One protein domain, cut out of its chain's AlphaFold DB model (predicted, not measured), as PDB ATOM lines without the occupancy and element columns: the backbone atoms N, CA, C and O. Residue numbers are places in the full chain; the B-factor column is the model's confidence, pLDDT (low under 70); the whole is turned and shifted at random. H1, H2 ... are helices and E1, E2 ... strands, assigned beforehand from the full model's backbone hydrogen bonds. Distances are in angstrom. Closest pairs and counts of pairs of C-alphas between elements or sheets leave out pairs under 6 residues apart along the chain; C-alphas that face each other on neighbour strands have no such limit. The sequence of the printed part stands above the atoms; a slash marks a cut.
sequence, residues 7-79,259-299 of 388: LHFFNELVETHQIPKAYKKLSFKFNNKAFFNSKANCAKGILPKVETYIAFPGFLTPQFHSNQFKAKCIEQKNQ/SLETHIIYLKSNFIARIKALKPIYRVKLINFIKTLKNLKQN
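Overview. This is residues 7 to 79 and 259 to 299 of the 388 residues of the protein "Acetyltransf_6 domain-containing protein" of Seonamhaeicola sp. S2-3 (UniProt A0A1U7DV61). Look first for a strongly twisted sheet of three long strands, E3, E6 and E5, with the long helix H2 running along its strands over one face. On the other side of this sheet from H2 a second, smaller sheet of E4, E1 and E2 stretches away from it, E4 nearest and E2 farthest, and the short helix H1 sits beside E3. The printed part has 114 residues, with two named helices and six named strands in the order H1 E1 E2 E3 E4 E5 E6 H2; the sheets, in the orders E3 - E6 - E5 and E2 - E1 - E4, are antiparallel throughout, and the class is mixed, helices and strands. The whole is compact, with a radius of gyration of the C-alphas of 15.1 A, and spans 48 by 37 by 24 A.

Along the chain. Find C-alpha 259 at (105.799, 275.816, 248.292); from there E6, residues 259 to 267, runs 25.9 A. Beside it are E5, residues 69 to 79, 26.9 A long, and E3, residues 50 to 57, 20.0 A long, which bends by 58 degrees at residue 54. H2, residues 271 to 298, runs 41.5 A from C-alpha 271 at (111.546, 267.814, 219.230) to C-alpha 298 at (105.248, 258.836, 259.279). The smaller sheet has E1, residues 23 to 28, E2, residues 34 to 37, and E4, residues 60 to 64. H1 is residues 9 to 16.

Arrangement. Begin at inner strand E6: N 53 and O 263 are 2.8 A apart toward E3, and N 72 and O 264 are 2.8 A apart toward E5, both within hydrogen-bond range. H2 on one face makes two layers, a helix over a sheet: its height over the sheet is 9.1 A, and its line and that of E6 stand at 3 degrees on the local plane. Its closest C-alphas to E5 are those of Asn 288 and Lys 77, 5.5 A apart. H1 is on this sheet too, but only just at the sheet's level, with a height of 3.7 A; the C-alphas of Phe 9 and Phe 56 of E3 are its closest, 5.4 A apart. Residues 7 to 8 pair with residues 53 to 54 of E3, parallel. Between the sheets, the closest C-alphas of E4 and E5 are those of Phe 64 and Ala 71, 7.6 A apart. In the smaller sheet look at N 61 and O 27, 2.8 A, between E4 and E1, and at N 26 and O 36, 2.9 A, in the hairpin of E1 and E2. H2 is apart from E1, E2 and E4. In H1 every O i to N i+4 pair is within hydrogen-bond range; in H2, 21 of 24 are.

Size, cuts and confidence. The C-alphas farthest apart, of Ala 43 and Asn 299, are 49.0 A from each other. Residues 80 to 258 are not printed, and C-alphas 79 and 259 across this cut are 6.2 A apart. The link from E2 to E3, residues 38 to 49, is long, its C-alphas 14 to 20 A from the mean of the C-alphas. The mean pLDDT of the printed part is 88.0; look for values under 70 at residues 40 to 48 and 296 to 299.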
ATOM      1  N   LEU A   7     120.161 272.855 238.305       90.38
ATOM      2  CA  LEU A   7     120.613 274.046 239.019       90.38
ATOM      3  C   LEU A   7     119.658 274.346 240.178       90.38
ATOM      4  O   LEU A   7     118.466 274.038 240.107       90.38
ATOM      5  N   HIS A   8     120.169 274.943 241.252       92.31
ATOM      6  CA  HIS A   8     119.360 275.353 242.399       92.31
ATOM      7  C   HIS A   8     119.011 276.834 242.257       92.31
ATOM      8  O   HIS A   8     119.874 277.684 242.461       92.31
ATOM      9  N   PHE A   9     117.761 277.146 241.902       94.25
ATOM     10  CA  PHE A   9     117.350 278.511 241.549       94.25
ATOM     11  C   PHE A   9     117.677 279.515 242.653       94.25
ATOM     12  O   PHE A   9     118.250 280.565 242.388       94.25
ATOM     13  N   PHE A  10     117.351 279.170 243.897       90.50
ATOM     14  CA  PHE A  10     117.604 280.046 245.031       90.50
ATOM     15  C   PHE A  10     119.098 280.339 245.233       90.50
ATOM     16  O   PHE A  10     119.449 281.452 245.600       90.50
ATOM     17  N   ASN A  11     119.984 279.377 244.943       91.00
ATOM     18  CA  ASN A  11     121.425 279.588 245.102       91.00
ATOM     19  C   ASN A  11     121.947 280.535 244.019       91.00
ATOM     20  O   ASN A  11     122.680 281.461 244.333       91.00
ATOM     21  N   GLU A  12     121.504 280.371 242.769       92.44
ATOM     22  CA  GLU A  12     121.811 281.337 241.701       92.44
ATOM     23  C   GLU A  12     121.310 282.747 242.063       92.44
ATOM     24  O   GLU A  12     122.026 283.737 241.922       92.44
ATOM     25  N   LEU A  13     120.100 282.843 242.621       94.62
ATOM     26  CA  LEU A  13     119.531 284.121 243.033       94.62
ATOM     27  C   LEU A  13     120.378 284.827 244.100       94.62
ATOM     28  O   LEU A  13     120.633 286.021 243.960       94.62
ATOM     29  N   VAL A  14     120.768 284.131 245.171       92.88
ATOM     30  CA  VAL A  14     121.370 284.792 246.343       92.88
ATOM     31  C   VAL A  14     122.894 284.745 246.390       92.88
ATOM     32  O   VAL A  14     123.506 285.602 247.010       92.88
ATOM     33  N   GLU A  15     123.527 283.764 245.748       92.44
ATOM     34  CA  GLU A  15     124.986 283.614 245.779       92.44
ATOM     35  C   GLU A  15     125.640 284.288 244.572       92.44
ATOM     36  O   GLU A  15     126.688 284.914 244.708       92.44
ATOM     37  N   THR A  16     125.024 284.184 243.387       90.81
ATOM     38  CA  THR A  16     125.562 284.775 242.149       90.81
ATOM     39  C   THR A  16     124.841 286.063 241.749       90.81
ATOM     40  O   THR A  16     125.363 286.826 240.935       90.81
ATOM     41  N   HIS A  17     123.680 286.355 242.355       91.44
ATOM     42  CA  HIS A  17     122.800 287.474 241.991       91.44
ATOM     43  C   HIS A  17     122.344 287.423 240.533       91.44
ATOM     44  O   HIS A  17     122.131 288.459 239.899       91.44
ATOM     45  N   GLN A  18     122.189 286.211 239.997       90.25
ATOM     46  CA  GLN A  18     121.760 285.994 238.624       90.25
ATOM     47  C   GLN A  18     120.388 285.334 238.582       90.25
ATOM     48  O   GLN A  18     120.107 284.348 239.262       90.25
ATOM     49  N   ILE A  19     119.532 285.863 237.711       91.19
ATOM     50  CA  ILE A  19     118.315 285.179 237.293       91.19
ATOM     51  C   ILE A  19     118.621 284.444 235.988       91.19
ATOM     52  O   ILE A  19     119.144 285.065 235.056       91.19
ATOM     53  N   PRO A  20     118.281 283.149 235.870       88.19
ATOM     54  CA  PRO A  20     118.544 282.421 234.644       88.19
ATOM     55  C   PRO A  20     117.857 283.047 233.424       88.19
ATOM     56  O   PRO A  20     116.718 283.509 233.486       88.19
ATOM     57  N   LYS A  21     118.535 283.002 232.273       86.00
ATOM     58  CA  LYS A  21     118.125 283.699 231.036       86.00
ATOM     59  C   LYS A  21     116.753 283.281 230.489       86.00
ATOM     60  O   LYS A  21     116.146 284.015 229.715       86.00
ATOM     61  N   ALA A  22     116.251 282.109 230.878       86.44
ATOM     62  CA  ALA A  22     114.928 281.641 230.477       86.44
ATOM     63  C   ALA A  22     113.770 282.478 231.063       86.44
ATOM     64  O   ALA A  22     112.673 282.502 230.488       86.44
ATOM     65  N   TYR A  23     113.994 283.152 232.194       91.62
ATOM     66  CA  TYR A  23     112.994 283.964 232.878       91.62
ATOM     67  C   TYR A  23     113.018 285.394 232.326       91.62
ATOM     68  O   TYR A  23     113.999 286.118 232.464       91.62
ATOM     69  N   LYS A  24     111.908 285.815 231.715       91.88
ATOM     70  CA  LYS A  24     111.714 287.176 231.197       91.88
ATOM     71  C   LYS A  24     111.390 288.157 232.322       91.88
ATOM     72  O   LYS A  24     111.913 289.265 232.347       91.88
ATOM     73  N   LYS A  25     110.495 287.759 233.224       95.31
ATOM     74  CA  LYS A  25     110.034 288.566 234.357       95.31
ATOM     75  C   LYS A  25     109.703 287.653 235.529       95.31
ATOM     76  O   LYS A  25     109.232 286.536 235.327       95.31
ATOM     77  N   LEU A  26     109.948 288.139 236.738       96.75
ATOM     78  CA  LEU A  26     109.469 287.556 237.988       96.75
ATOM     79  C   LEU A  26     108.660 288.632 238.713       96.75
ATOM     80  O   LEU A  26     109.082 289.789 238.764       96.75
ATOM     81  N   SER A  27     107.519 288.266 239.279       97.25
ATOM     82  CA  SER A  27     106.720 289.148 240.134       97.25
ATOM     83  C   SER A  27     106.378 288.453 241.437       97.25
ATOM     84  O   SER A  27     106.232 287.234 241.455       97.25
ATOM     85  N   PHE A  28     106.217 289.204 242.518       96.75
ATOM     86  CA  PHE A  28     105.689 288.639 243.754       96.75
ATOM     87  C   PHE A  28     104.260 288.144 243.540       96.75
ATOM     88  O   PHE A  28     103.437 288.827 242.931       96.75
ATOM     89  N   LYS A  29     103.948 286.962 244.060       95.75
ATOM     90  CA  LYS A  29     102.623 286.348 243.939       95.75
ATOM     91  C   LYS A  29     101.573 287.047 244.806       95.75
ATOM     92  O   LYS A  29     100.401 287.036 244.455       95.75
ATOM     93  N   PHE A  30     101.988 287.657 245.916       94.00
ATOM     94  CA  PHE A  30     101.084 288.286 246.883       94.00
ATOM     95  C   PHE A  30     100.670 289.725 246.529       94.00
ATOM     96  O   PHE A  30      99.648 290.182 247.025       94.00
ATOM     97  N   ASN A  31     101.416 290.443 245.678       92.69
ATOM     98  CA  ASN A  31     101.072 291.823 245.288       92.69
ATOM     99  C   ASN A  31     101.333 292.161 243.804       92.69
ATOM    100  O   ASN A  31     101.162 293.305 243.396       92.69
ATOM    101  N   ASN A  32     101.766 291.193 242.986       94.62
ATOM    102  CA  ASN A  32     102.101 291.349 241.562       94.62
ATOM    103  C   ASN A  32     103.211 292.366 241.230       94.62
ATOM    104  O   ASN A  32     103.508 292.583 240.047       94.62
ATOM    105  N   LYS A  33     103.876 292.957 242.230       94.50
ATOM    106  CA  LYS A  33     104.988 293.882 242.006       94.50
ATOM    107  C   LYS A  33     106.153 293.148 241.342       94.50
ATOM    108  O   LYS A  33     106.401 291.966 241.590       94.50
ATOM    109  N   ALA A  34     106.857 293.842 240.452       94.69
ATOM    110  CA  ALA A  34     107.990 293.270 239.738       94.69
ATOM    111  C   ALA A  34     109.158 292.976 240.696       94.69
ATOM    112  O   ALA A  34     109.693 293.879 241.333       94.69
ATOM    113  N   PHE A  35     109.579 291.713 240.735       95.56
ATOM    114  CA  PHE A  35     110.771 291.252 241.447       95.56
ATOM    115  C   PHE A  35     112.013 291.303 240.549       95.56
ATOM    116  O   PHE A  35     113.113 291.611 240.997       95.56
ATOM    117  N   PHE A  36     111.841 291.006 239.263       95.06
ATOM    118  CA  PHE A  36     112.898 291.061 238.261       95.06
ATOM    119  C   PHE A  36     112.290 291.267 236.875       95.06
ATOM    120  O   PHE A  36     111.264 290.670 236.558       95.06
ATOM    121  N   ASN A  37     112.962 292.050 236.033       93.00
ATOM    122  CA  ASN A  37     112.663 292.172 234.609       93.00
ATOM    123  C   ASN A  37     113.968 292.031 233.819       93.00
ATOM    124  O   ASN A  37     114.922 292.772 234.062       93.00
ATOM    125  N   SER A  38     114.007 291.102 232.863       86.56
ATOM    126  CA  SER A  38     115.149 290.950 231.964       86.56
ATOM    127  C   SER A  38     115.265 292.171 231.052       86.56
ATOM    128  O   SER A  38     114.299 292.553 230.392       86.56
ATOM    129  N   LYS A  39     116.468 292.754 230.981       77.69
ATOM    130  CA  LYS A  39     116.806 293.814 230.017       77.69
ATOM    131  C   LYS A  39     117.135 293.264 228.623       77.69
ATOM    132  O   LYS A  39     117.149 294.020 227.660       77.69
ATOM    133  N   ALA A  40     117.415 291.966 228.508       66.75
ATOM    134  CA  ALA A  40     117.858 291.344 227.267       66.75
ATOM    135  C   ALA A  40     116.741 290.511 226.628       66.75
ATOM    136  O   ALA A  40     116.066 289.717 227.292       66.75
ATOM    137  N   ASN A  41     116.610 290.617 225.305       63.38
ATOM    138  CA  ASN A  41     115.936 289.589 224.525       63.38
ATOM    139  C   ASN A  41     116.843 288.356 224.518       63.38
ATOM    140  O   ASN A  41     117.965 288.418 224.018       63.38
ATOM    141  N   CYS A  42     116.392 287.245 225.106       62.00
ATOM    142  CA  CYS A  42     117.169 286.009 225.108       62.00
ATOM    143  C   CYS A  42     117.516 285.631 223.653       62.00
ATOM    144  O   CYS A  42     116.620 285.471 222.823       62.00
ATOM    145  N   ALA A  43     118.804 285.557 223.309       54.16
ATOM    146  CA  ALA A  43     119.233 285.214 221.954       54.16
ATOM    147  C   ALA A  43     118.933 283.732 221.667       54.16
ATOM    148  O   ALA A  43     119.194 282.858 222.501       54.16
ATOM    149  N   LYS A  44     118.385 283.436 220.481       52.28
ATOM    150  CA  LYS A  44     118.180 282.055 220.021       52.28
ATOM    151  C   LYS A  44     119.551 281.363 219.917       52.28
ATOM    152  O   LYS A  44     120.417 281.857 219.211       52.28
ATOM    153  N   GLY A  45     119.734 280.222 220.588       53.53
ATOM    154  CA  GLY A  45     120.860 279.304 220.329       53.53
ATOM    155  C   GLY A  45     121.951 279.179 221.401       53.53
ATOM    156  O   GLY A  45     122.793 278.302 221.261       53.53
ATOM    157  N   ILE A  46     121.930 279.971 222.481       56.44
ATOM    158  CA  ILE A  46     123.021 279.981 223.487       56.44
ATOM    159  C   ILE A  46     122.726 279.091 224.716       56.44
ATOM    160  O   ILE A  46     123.618 278.808 225.510       56.44
ATOM    161  N   LEU A  47     121.490 278.607 224.886       61.19
ATOM    162  CA  LEU A  47     121.088 277.842 226.074       61.19
ATOM    163  C   LEU A  47     120.990 276.330 225.809       61.19
ATOM    164  O   LEU A  47     120.578 275.917 224.718       61.19
ATOM    165  N   PRO A  48     121.336 275.482 226.798       62.97
ATOM    166  CA  PRO A  48     121.206 274.036 226.681       62.97
ATOM    167  C   PRO A  48     119.763 273.621 226.368       62.97
ATOM    168  O   PRO A  48     118.788 274.241 226.784       62.97
ATOM    169  N   LYS A  49     119.623 272.521 225.614       79.81
ATOM    170  CA  LYS A  49     118.333 272.056 225.064       79.81
ATOM    171  C   LYS A  49     117.252 271.853 226.139       79.81
ATOM    172  O   LYS A  49     116.072 272.024 225.838       79.81
ATOM    173  N   VAL A  50     117.653 271.467 227.353       88.19
ATOM    174  CA  VAL A  50     116.786 271.283 228.527       88.19
ATOM    175  C   VAL A  50     117.544 271.714 229.783       88.19
ATOM    176  O   VAL A  50     118.648 271.220 230.021       88.19
ATOM    177  N   GLU A  51     116.924 272.552 230.607       90.62
ATOM    178  CA  GLU A  51     117.405 272.979 231.924       90.62
ATOM    179  C   GLU A  51     116.401 272.591 233.005       90.62
ATOM    180  O   GLU A  51     115.189 272.579 232.780       90.62
ATOM    181  N   THR A  52     116.898 272.243 234.187       93.88
ATOM    182  CA  THR A  52     116.070 271.960 235.358       93.88
ATOM    183  C   THR A  52     116.508 272.851 236.507       93.88
ATOM    184  O   THR A  52     117.641 272.752 236.966       93.88
ATOM    185  N   TYR A  53     115.593 273.678 236.998       94.50
ATOM    186  CA  TYR A  53     115.789 274.513 238.174       94.50
ATOM    187  C   TYR A  53     114.980 273.939 239.328       94.50
ATOM    188  O   TYR A  53     113.756 273.857 239.241       94.50
ATOM    189  N   ILE A  54     115.649 273.502 240.389       95.06
ATOM    190  CA  ILE A  54     114.999 273.079 241.636       95.06
ATOM    191  C   ILE A  54     114.914 274.253 242.611       95.06
ATOM    192  O   ILE A  54     115.685 275.206 242.492       95.06
ATOM    193  N   ALA A  55     114.018 274.143 243.596       93.94
ATOM    194  CA  ALA A  55     113.853 275.130 244.662       93.94
ATOM    195  C   ALA A  55     113.552 276.543 244.133       93.94
ATOM    196  O   ALA A  55     114.069 277.536 244.642       93.94
ATOM    197  N   PHE A  56     112.727 276.634 243.086       96.62
ATOM    198  CA  PHE A  56     112.142 277.910 242.700       96.62
ATOM    199  C   PHE A  56     111.106 278.316 243.761       96.62
ATOM    200  O   PHE A  56     110.246 277.497 244.088       96.62
ATOM    201  N   PRO A  57     111.170 279.530 244.326       96.25
ATOM    202  CA  PRO A  57     110.278 279.921 245.406       96.25
ATOM    203  C   PRO A  57     108.881 280.294 244.899       96.25
ATOM    204  O   PRO A  57     108.723 281.217 244.104       96.25
ATOM    205  N   GLY A  58     107.845 279.629 245.416       95.94
ATOM    206  CA  GLY A  58     106.446 279.869 245.044       95.94
ATOM    207  C   GLY A  58     105.860 281.216 245.485       95.94
ATOM    208  O   GLY A  58     104.725 281.520 245.115       95.94
ATOM    209  N   PHE A  59     106.608 282.042 246.232       96.25
ATOM    210  CA  PHE A  59     106.257 283.453 246.439       96.25
ATOM    211  C   PHE A  59     106.488 284.308 245.180       96.25
ATOM    212  O   PHE A  59     106.054 285.460 245.142       96.25
ATOM    213  N   LEU A  60     107.145 283.764 244.147       97.31
ATOM    214  CA  LEU A  60     107.326 284.396 242.842       97.31
ATOM    215  C   LEU A  60     106.459 283.732 241.771       97.31
ATOM    216  O   LEU A  60     106.324 282.514 241.709       97.31
ATOM    217  N   THR A  61     105.951 284.547 240.854       97.25
ATOM    218  CA  THR A  61     105.295 284.114 239.621       97.25
ATOM    219  C   THR A  61     106.253 284.331 238.446       97.25
ATOM    220  O   THR A  61     106.652 285.472 238.188       97.25
ATOM    221  N   PRO A  62     106.649 283.270 237.716       96.31
ATOM    222  CA  PRO A  62     107.552 283.394 236.582       96.31
ATOM    223  C   PRO A  62     106.813 283.711 235.276       96.31
ATOM    224  O   PRO A  62     105.817 283.084 234.923       96.31
ATOM    225  N   GLN A  63     107.385 284.612 234.483       95.06
ATOM    226  CA  GLN A  63     107.078 284.775 233.067       95.06
ATOM    227  C   GLN A  63     108.311 284.383 232.253       95.06
ATOM    228  O   GLN A  63     109.377 284.978 232.395       95.06
ATOM    229  N   PHE A  64     108.168 283.396 231.372       91.88
ATOM    230  CA  PHE A  64     109.253 282.910 230.515       91.88
ATOM    231  C   PHE A  64     109.262 283.617 229.153       91.88
ATOM    232  O   PHE A  64     108.247 284.164 228.715       91.88
ATOM    233  N   HIS A  65     110.384 283.545 228.433       87.94
ATOM    234  CA  HIS A  65     110.437 283.888 227.005       87.94
ATOM    235  C   HIS A  65     109.695 282.821 226.165       87.94
ATOM    236  O   HIS A  65     110.299 281.947 225.544       87.94
ATOM    237  N   SER A  66     108.357 282.864 226.179       80.31
ATOM    238  CA  SER A  66     107.450 281.837 225.624       80.31
ATOM    239  C   SER A  66     107.525 281.651 224.103       80.31
ATOM    240  O   SER A  66     107.133 280.606 223.577       80.31
ATOM    241  N   ASN A  67     108.055 282.643 223.387       82.38
ATOM    242  CA  ASN A  67     108.376 282.541 221.965       82.38
ATOM    243  C   ASN A  67     109.507 281.532 221.685       82.38
ATOM    244  O   ASN A  67     109.594 281.008 220.577       82.38
ATOM    245  N   GLN A  68     110.353 281.236 222.675       82.88
ATOM    246  CA  GLN A  68     111.508 280.344 222.544       82.88
ATOM    247  C   GLN A  68     111.384 279.090 223.410       82.88
ATOM    248  O   GLN A  68     111.700 277.985 222.956       82.88
ATOM    249  N   PHE A  69     110.899 279.241 224.642       87.19
ATOM    250  CA  PHE A  69     110.887 278.176 225.637       87.19
ATOM    251  C   PHE A  69     109.477 277.723 225.984       87.19
ATOM    252  O   PHE A  69     108.520 278.497 225.994       87.19
ATOM    253  N   LYS A  70     109.375 276.450 226.350       90.50
ATOM    254  CA  LYS A  70     108.253 275.913 227.108       90.50
ATOM    255  C   LYS A  70     108.775 275.482 228.474       90.50
ATOM    256  O   LYS A  70     109.850 274.894 228.571       90.50
ATOM    257  N   ALA A  71     108.011 275.783 229.517       93.00
ATOM    258  CA  ALA A  71     108.336 275.412 230.885       93.00
ATOM    259  C   ALA A  71     107.276 274.457 231.436       93.00
ATOM    260  O   ALA A  71     106.082 274.597 231.158       93.00
ATOM    261  N   LYS A  72     107.715 273.477 232.224       95.88
ATOM    262  CA  LYS A  72     106.853 272.690 233.098       95.88
ATOM    263  C   LYS A  72     107.249 272.981 234.539       95.88
ATOM    264  O   LYS A  72     108.322 272.565 234.967       95.88
ATOM    265  N   CYS A  73     106.373 273.667 235.259       96.75
ATOM    266  CA  CYS A  73     106.508 273.906 236.688       96.75
ATOM    267  C   CYS A  73     105.809 272.781 237.458       96.75
ATOM    268  O   CYS A  73     104.694 272.377 237.109       96.75
ATOM    269  N   ILE A  74     106.503 272.205 238.436       97.00
ATOM    270  CA  ILE A  74     106.011 271.101 239.260       97.00
ATOM    271  C   ILE A  74     106.329 271.427 240.715       97.00
ATOM    272  O   ILE A  74     107.498 271.453 241.096       97.00
ATOM    273  N   GLU A  75     105.297 271.633 241.523       96.00
ATOM    274  CA  GLU A  75     105.419 271.827 242.968       96.00
ATOM    275  C   GLU A  75     106.176 270.666 243.636       96.00
ATOM    276  O   GLU A  75     105.944 269.493 243.332       96.00
ATOM    277  N   GLN A  76     107.081 270.978 244.559       93.44
ATOM    278  CA  GLN A  76     107.828 270.029 245.376       93.44
ATOM    279  C   GLN A  76     107.029 269.719 246.648       93.44
ATOM    280  O   GLN A  76     106.774 270.595 247.467       93.44
ATOM    281  N   LYS A  77     106.639 268.454 246.840       90.31
ATOM    282  CA  LYS A  77     105.838 268.062 248.012       90.31
ATOM    283  C   LYS A  77     106.675 268.020 249.301       90.31
ATOM    284  O   LYS A  77     107.869 267.692 249.263       90.31
ATOM    285  N   ASN A  78     106.003 268.297 250.424       83.75
ATOM    286  CA  ASN A  78     106.514 268.252 251.804       83.75
ATOM    287  C   ASN A  78     107.720 269.177 252.047       83.75
ATOM    288  O   ASN A  78     108.693 268.781 252.687       83.75
ATOM    289  N   GLN A  79     107.698 270.371 251.454       84.19
ATOM    290  CA  GLN A  79     108.750 271.388 251.567       84.19
ATOM    291  C   GLN A  79     108.110 272.764 251.722       84.19
ATOM    292  O   GLN A  79     108.239 273.633 250.860       84.19
ATOM    293  N   SER A 259     105.091 277.029 248.686       94.88
ATOM    294  CA  SER A 259     105.799 275.816 248.292       94.88
ATOM    295  C   SER A 259     106.927 276.121 247.313       94.88
ATOM    296  O   SER A 259     106.957 277.159 246.649       94.88
ATOM    297  N   LEU A 260     107.892 275.210 247.236       96.00
ATOM    298  CA  LEU A 260     108.937 275.264 246.222       96.00
ATOM    299  C   LEU A 260     108.475 274.569 244.945       96.00
ATOM    300  O   LEU A 260     107.725 273.597 244.985       96.00
ATOM    301  N   GLU A 261     108.992 275.002 243.805       96.69
ATOM    302  CA  GLU A 261     108.733 274.389 242.509       96.69
ATOM    303  C   GLU A 261     110.026 273.880 241.866       96.69
ATOM    304  O   GLU A 261     111.135 274.366 242.101       96.69
ATOM    305  N   THR A 262     109.879 272.856 241.028       97.25
ATOM    306  CA  THR A 262     110.887 272.461 240.046       97.25
ATOM    307  C   THR A 262     110.433 272.918 238.672       97.25
ATOM    308  O   THR A 262     109.367 272.510 238.204       97.25
ATOM    309  N   HIS A 263     111.238 273.740 238.011       96.69
ATOM    310  CA  HIS A 263     110.984 274.202 236.653       96.69
ATOM    311  C   HIS A 263     111.839 273.409 235.672       96.69
ATOM    312  O   HIS A 263     113.065 273.440 235.739       96.69
ATOM    313  N   ILE A 264     111.194 272.714 234.738       95.62
ATOM    314  CA  ILE A 264     111.855 272.063 233.607       95.62
ATOM    315  C   ILE A 264     111.607 272.922 232.371       95.62
ATOM    316  O   ILE A 264     110.470 273.020 231.907       95.62
ATOM    317  N   ILE A 265     112.661 273.532 231.839       92.62
ATOM    318  CA  ILE A 265     112.598 274.478 230.724       92.62
ATOM    319  C   ILE A 265     113.277 273.859 229.507       92.62
ATOM    320  O   ILE A 265     114.361 273.291 229.617       92.62
ATOM    321  N   TYR A 266     112.643 273.935 228.340       90.62
ATOM    322  CA  TYR A 266     113.174 273.367 227.102       90.62
ATOM    323  C   TYR A 266     112.772 274.184 225.876       90.62
ATOM    324  O   TYR A 266     111.753 274.882 225.868       90.62
ATOM    325  N   LEU A 267     113.575 274.080 224.817       87.94
ATOM    326  CA  LEU A 267     113.318 274.762 223.548       87.94
ATOM    327  C   LEU A 267     112.031 274.244 222.896       87.94
ATOM    328  O   LEU A 267     111.901 273.050 222.616       87.94
ATOM    329  N   LYS A 268     111.094 275.154 222.610       84.81
ATOM    330  CA  LYS A 268     109.780 274.821 222.037       84.81
ATOM    331  C   LYS A 268     109.897 274.218 220.632       84.81
ATOM    332  O   LYS A 268     109.168 273.281 220.315       84.81
ATOM    333  N   SER A 269     110.819 274.735 219.818       84.50
ATOM    334  CA  SER A 269     111.038 274.318 218.426       84.50
ATOM    335  C   SER A 269     111.799 272.997 218.277       84.50
ATOM    336  O   SER A 269     111.900 272.479 217.170       84.50
ATOM    337  N   ASN A 270     112.346 272.434 219.359       85.25
ATOM    338  CA  ASN A 270     113.227 271.273 219.280       85.25
ATOM    339  C   ASN A 270     112.531 270.001 219.794       85.25
ATOM    340  O   ASN A 270     112.309 269.832 220.994       85.25
ATOM    341  N   PHE A 271     112.217 269.072 218.888       87.44
ATOM    342  CA  PHE A 271     111.546 267.814 219.230       87.44
ATOM    343  C   PHE A 271     112.364 266.936 220.192       87.44
ATOM    344  O   PHE A 271     111.835 266.438 221.186       87.44
ATOM    345  N   ILE A 272     113.678 266.831 219.972       88.31
ATOM    346  CA  ILE A 272     114.586 266.084 220.856       88.31
ATOM    347  C   ILE A 272     114.579 266.693 222.265       88.31
ATOM    348  O   ILE A 272     114.593 265.962 223.254       88.31
ATOM    349  N   ALA A 273     114.529 268.023 222.383       87.62
ATOM    350  CA  ALA A 273     114.432 268.704 223.673       87.62
ATOM    351  C   ALA A 273     113.129 268.360 224.410       87.62
ATOM    352  O   ALA A 273     113.161 268.085 225.608       87.62
ATOM    353  N   ARG A 274     112.001 268.297 223.690       88.81
ATOM    354  CA  ARG A 274     110.700 267.898 224.252       88.81
ATOM    355  C   ARG A 274     110.743 266.483 224.828       88.81
ATOM    356  O   ARG A 274     110.310 266.286 225.959       88.81
ATOM    357  N   ILE A 275     111.304 265.524 224.087       91.12
ATOM    358  CA  ILE A 275     111.467 264.143 224.570       91.12
ATOM    359  C   ILE A 275     112.409 264.111 225.776       91.12
ATOM    360  O   ILE A 275     112.079 263.531 226.809       91.12
ATOM    361  N   LYS A 276     113.562 264.787 225.696       91.25
ATOM    362  CA  LYS A 276     114.536 264.831 226.799       91.25
ATOM    363  C   LYS A 276     113.962 265.449 228.076       91.25
ATOM    364  O   LYS A 276     114.356 265.022 229.158       91.25
ATOM    365  N   ALA A 277     113.026 266.395 227.973       93.06
ATOM    366  CA  ALA A 277     112.352 267.001 229.120       93.06
ATOM    367  C   ALA A 277     111.429 266.026 229.874       93.06
ATOM    368  O   ALA A 277     111.190 266.222 231.065       93.06
ATOM    369  N   LEU A 278     110.956 264.946 229.238       94.38
ATOM    370  CA  LEU A 278     110.126 263.940 229.910       94.38
ATOM    371  C   LEU A 278     110.878 263.269 231.067       94.38
ATOM    372  O   LEU A 278     110.310 263.106 232.145       94.38
ATOM    373  N   LYS A 279     112.168 262.955 230.895       94.00
ATOM    374  CA  LYS A 279     112.991 262.302 231.930       94.00
ATOM    375  C   LYS A 279     113.005 263.071 233.267       94.00
ATOM    376  O   LYS A 279     112.631 262.473 234.278       94.00
ATOM    377  N   PRO A 280     113.403 264.360 233.337       94.00
ATOM    378  CA  PRO A 280     113.345 265.116 234.587       94.00
ATOM    379  C   PRO A 280     111.907 265.337 235.080       94.00
ATOM    380  O   PRO A 280     111.685 265.276 236.288       94.00
ATOM    381  N   ILE A 281     110.915 265.499 234.192       95.38
ATOM    382  CA  ILE A 281     109.498 265.620 234.587       95.38
ATOM    383  C   ILE A 281     109.033 264.378 235.360       95.38
ATOM    384  O   ILE A 281     108.504 264.503 236.467       95.38
ATOM    385  N   TYR A 282     109.238 263.180 234.808       96.19
ATOM    386  CA  TYR A 282     108.853 261.932 235.469       96.19
ATOM    387  C   TYR A 282     109.672 261.685 236.735       96.19
ATOM    388  O   TYR A 282     109.105 261.265 237.741       96.19
ATOM    389  N   ARG A 283     110.968 262.025 236.736       94.94
ATOM    390  CA  ARG A 283     111.811 261.941 237.938       94.94
ATOM    391  C   ARG A 283     111.237 262.764 239.094       94.94
ATOM    392  O   ARG A 283     111.127 262.243 240.199       94.94
ATOM    393  N   VAL A 284     110.862 264.023 238.860       94.25
ATOM    394  CA  VAL A 284     110.292 264.894 239.908       94.25
ATOM    395  C   VAL A 284     108.946 264.355 240.391       94.25
ATOM    396  O   VAL A 284     108.720 264.273 241.596       94.25
ATOM    397  N   LYS A 285     108.074 263.920 239.470       95.75
ATOM    398  CA  LYS A 285     106.787 263.298 239.826       95.75
ATOM    399  C   LYS A 285     106.969 262.046 240.685       95.75
ATOM    400  O   LYS A 285     106.273 261.903 241.685       95.75
ATOM    401  N   LEU A 286     107.924 261.184 240.336       95.25
ATOM    402  CA  LEU A 286     108.243 259.981 241.103       95.25
ATOM    403  C   LEU A 286     108.774 260.328 242.500       95.25
ATOM    404  O   LEU A 286     108.321 259.749 243.483       95.25
ATOM    405  N   ILE A 287     109.684 261.303 242.613       93.00
ATOM    406  CA  ILE A 287     110.182 261.779 243.915       93.00
ATOM    407  C   ILE A 287     109.026 262.295 244.780       93.00
ATOM    408  O   ILE A 287     108.943 261.939 245.953       93.00
ATOM    409  N   ASN A 288     108.122 263.100 244.214       93.88
ATOM    410  CA  ASN A 288     106.946 263.593 244.931       93.88
ATOM    411  C   ASN A 288     106.031 262.450 245.379       93.88
ATOM    412  O   ASN A 288     105.628 262.429 246.536       93.88
ATOM    413  N   PHE A 289     105.765 261.477 244.508       93.25
ATOM    414  CA  PHE A 289     104.973 260.297 244.851       93.25
ATOM    415  C   PHE A 289     105.590 259.515 246.023       93.25
ATOM    416  O   PHE A 289     104.910 259.234 247.009       93.25
ATOM    417  N   ILE A 290     106.903 259.253 245.981       91.62
ATOM    418  CA  ILE A 290     107.629 258.582 247.072       91.62
ATOM    419  C   ILE A 290     107.547 259.391 248.376       91.62
ATOM    420  O   ILE A 290     107.347 258.815 249.446       91.62
ATOM    421  N   LYS A 291     107.697 260.720 248.314       88.38
ATOM    422  CA  LYS A 291     107.566 261.602 249.486       88.38
ATOM    423  C   LYS A 291     106.165 261.527 250.099       88.38
ATOM    424  O   LYS A 291     106.050 261.413 251.317       88.38
ATOM    425  N   THR A 292     105.115 261.537 249.280       87.19
ATOM    426  CA  THR A 292     103.730 261.384 249.744       87.19
ATOM    427  C   THR A 292     103.526 260.038 250.445       87.19
ATOM    428  O   THR A 292     102.990 260.007 251.552       87.19
ATOM    429  N   LEU A 293     104.042 258.939 249.881       86.25
ATOM    430  CA  LEU A 293     103.986 257.616 250.519       86.25
ATOM    431  C   LEU A 293     104.719 257.571 251.871       86.25
ATOM    432  O   LEU A 293     104.232 256.950 252.817       86.25
ATOM    433  N   LYS A 294     105.884 258.224 251.987       82.12
ATOM    434  CA  LYS A 294     106.641 258.292 253.248       82.12
ATOM    435  C   LYS A 294     105.909 259.089 254.328       82.12
ATOM    436  O   LYS A 294     105.864 258.625 255.464       82.12
ATOM    437  N   ASN A 295     105.301 260.226 253.984       76.12
ATOM    438  CA  ASN A 295     104.531 261.023 254.946       76.12
ATOM    439  C   ASN A 295     103.313 260.261 255.484       76.12
ATOM    440  O   ASN A 295     103.067 260.288 256.685       76.12
ATOM    441  N   LEU A 296     102.604 259.507 254.634       68.75
ATOM    442  CA  LEU A 296     101.493 258.652 255.075       68.75
ATOM    443  C   LEU A 296     101.936 257.589 256.097       68.75
ATOM    444  O   LEU A 296     101.184 257.259 257.011       68.75
ATOM    445  N   LYS A 297     103.168 257.071 255.975       61.47
ATOM    446  CA  LYS A 297     103.755 256.141 256.954       61.47
ATOM    447  C   LYS A 297     104.217 256.847 258.234       61.47
ATOM    448  O   LYS A 297     104.010 256.309 259.318       61.47
ATOM    449  N   GLN A 298     104.797 258.044 258.127       57.91
ATOM    450  CA  GLN A 298     105.248 258.836 259.279       57.91
ATOM    451  C   GLN A 298     104.098 259.366 260.136       57.91
ATOM    452  O   GLN A 298     104.212 259.332 261.355       57.91
ATOM    453  N   ASN A 299     102.967 259.758 259.543       53.06
ATOM    454  CA  ASN A 299     101.784 260.170 260.309       53.06
ATOM    455  C   ASN A 299     101.201 259.022 261.156       53.06
ATOM    456  O   ASN A 299     100.543 259.280 262.155       53.06
TER     457      ASN A 299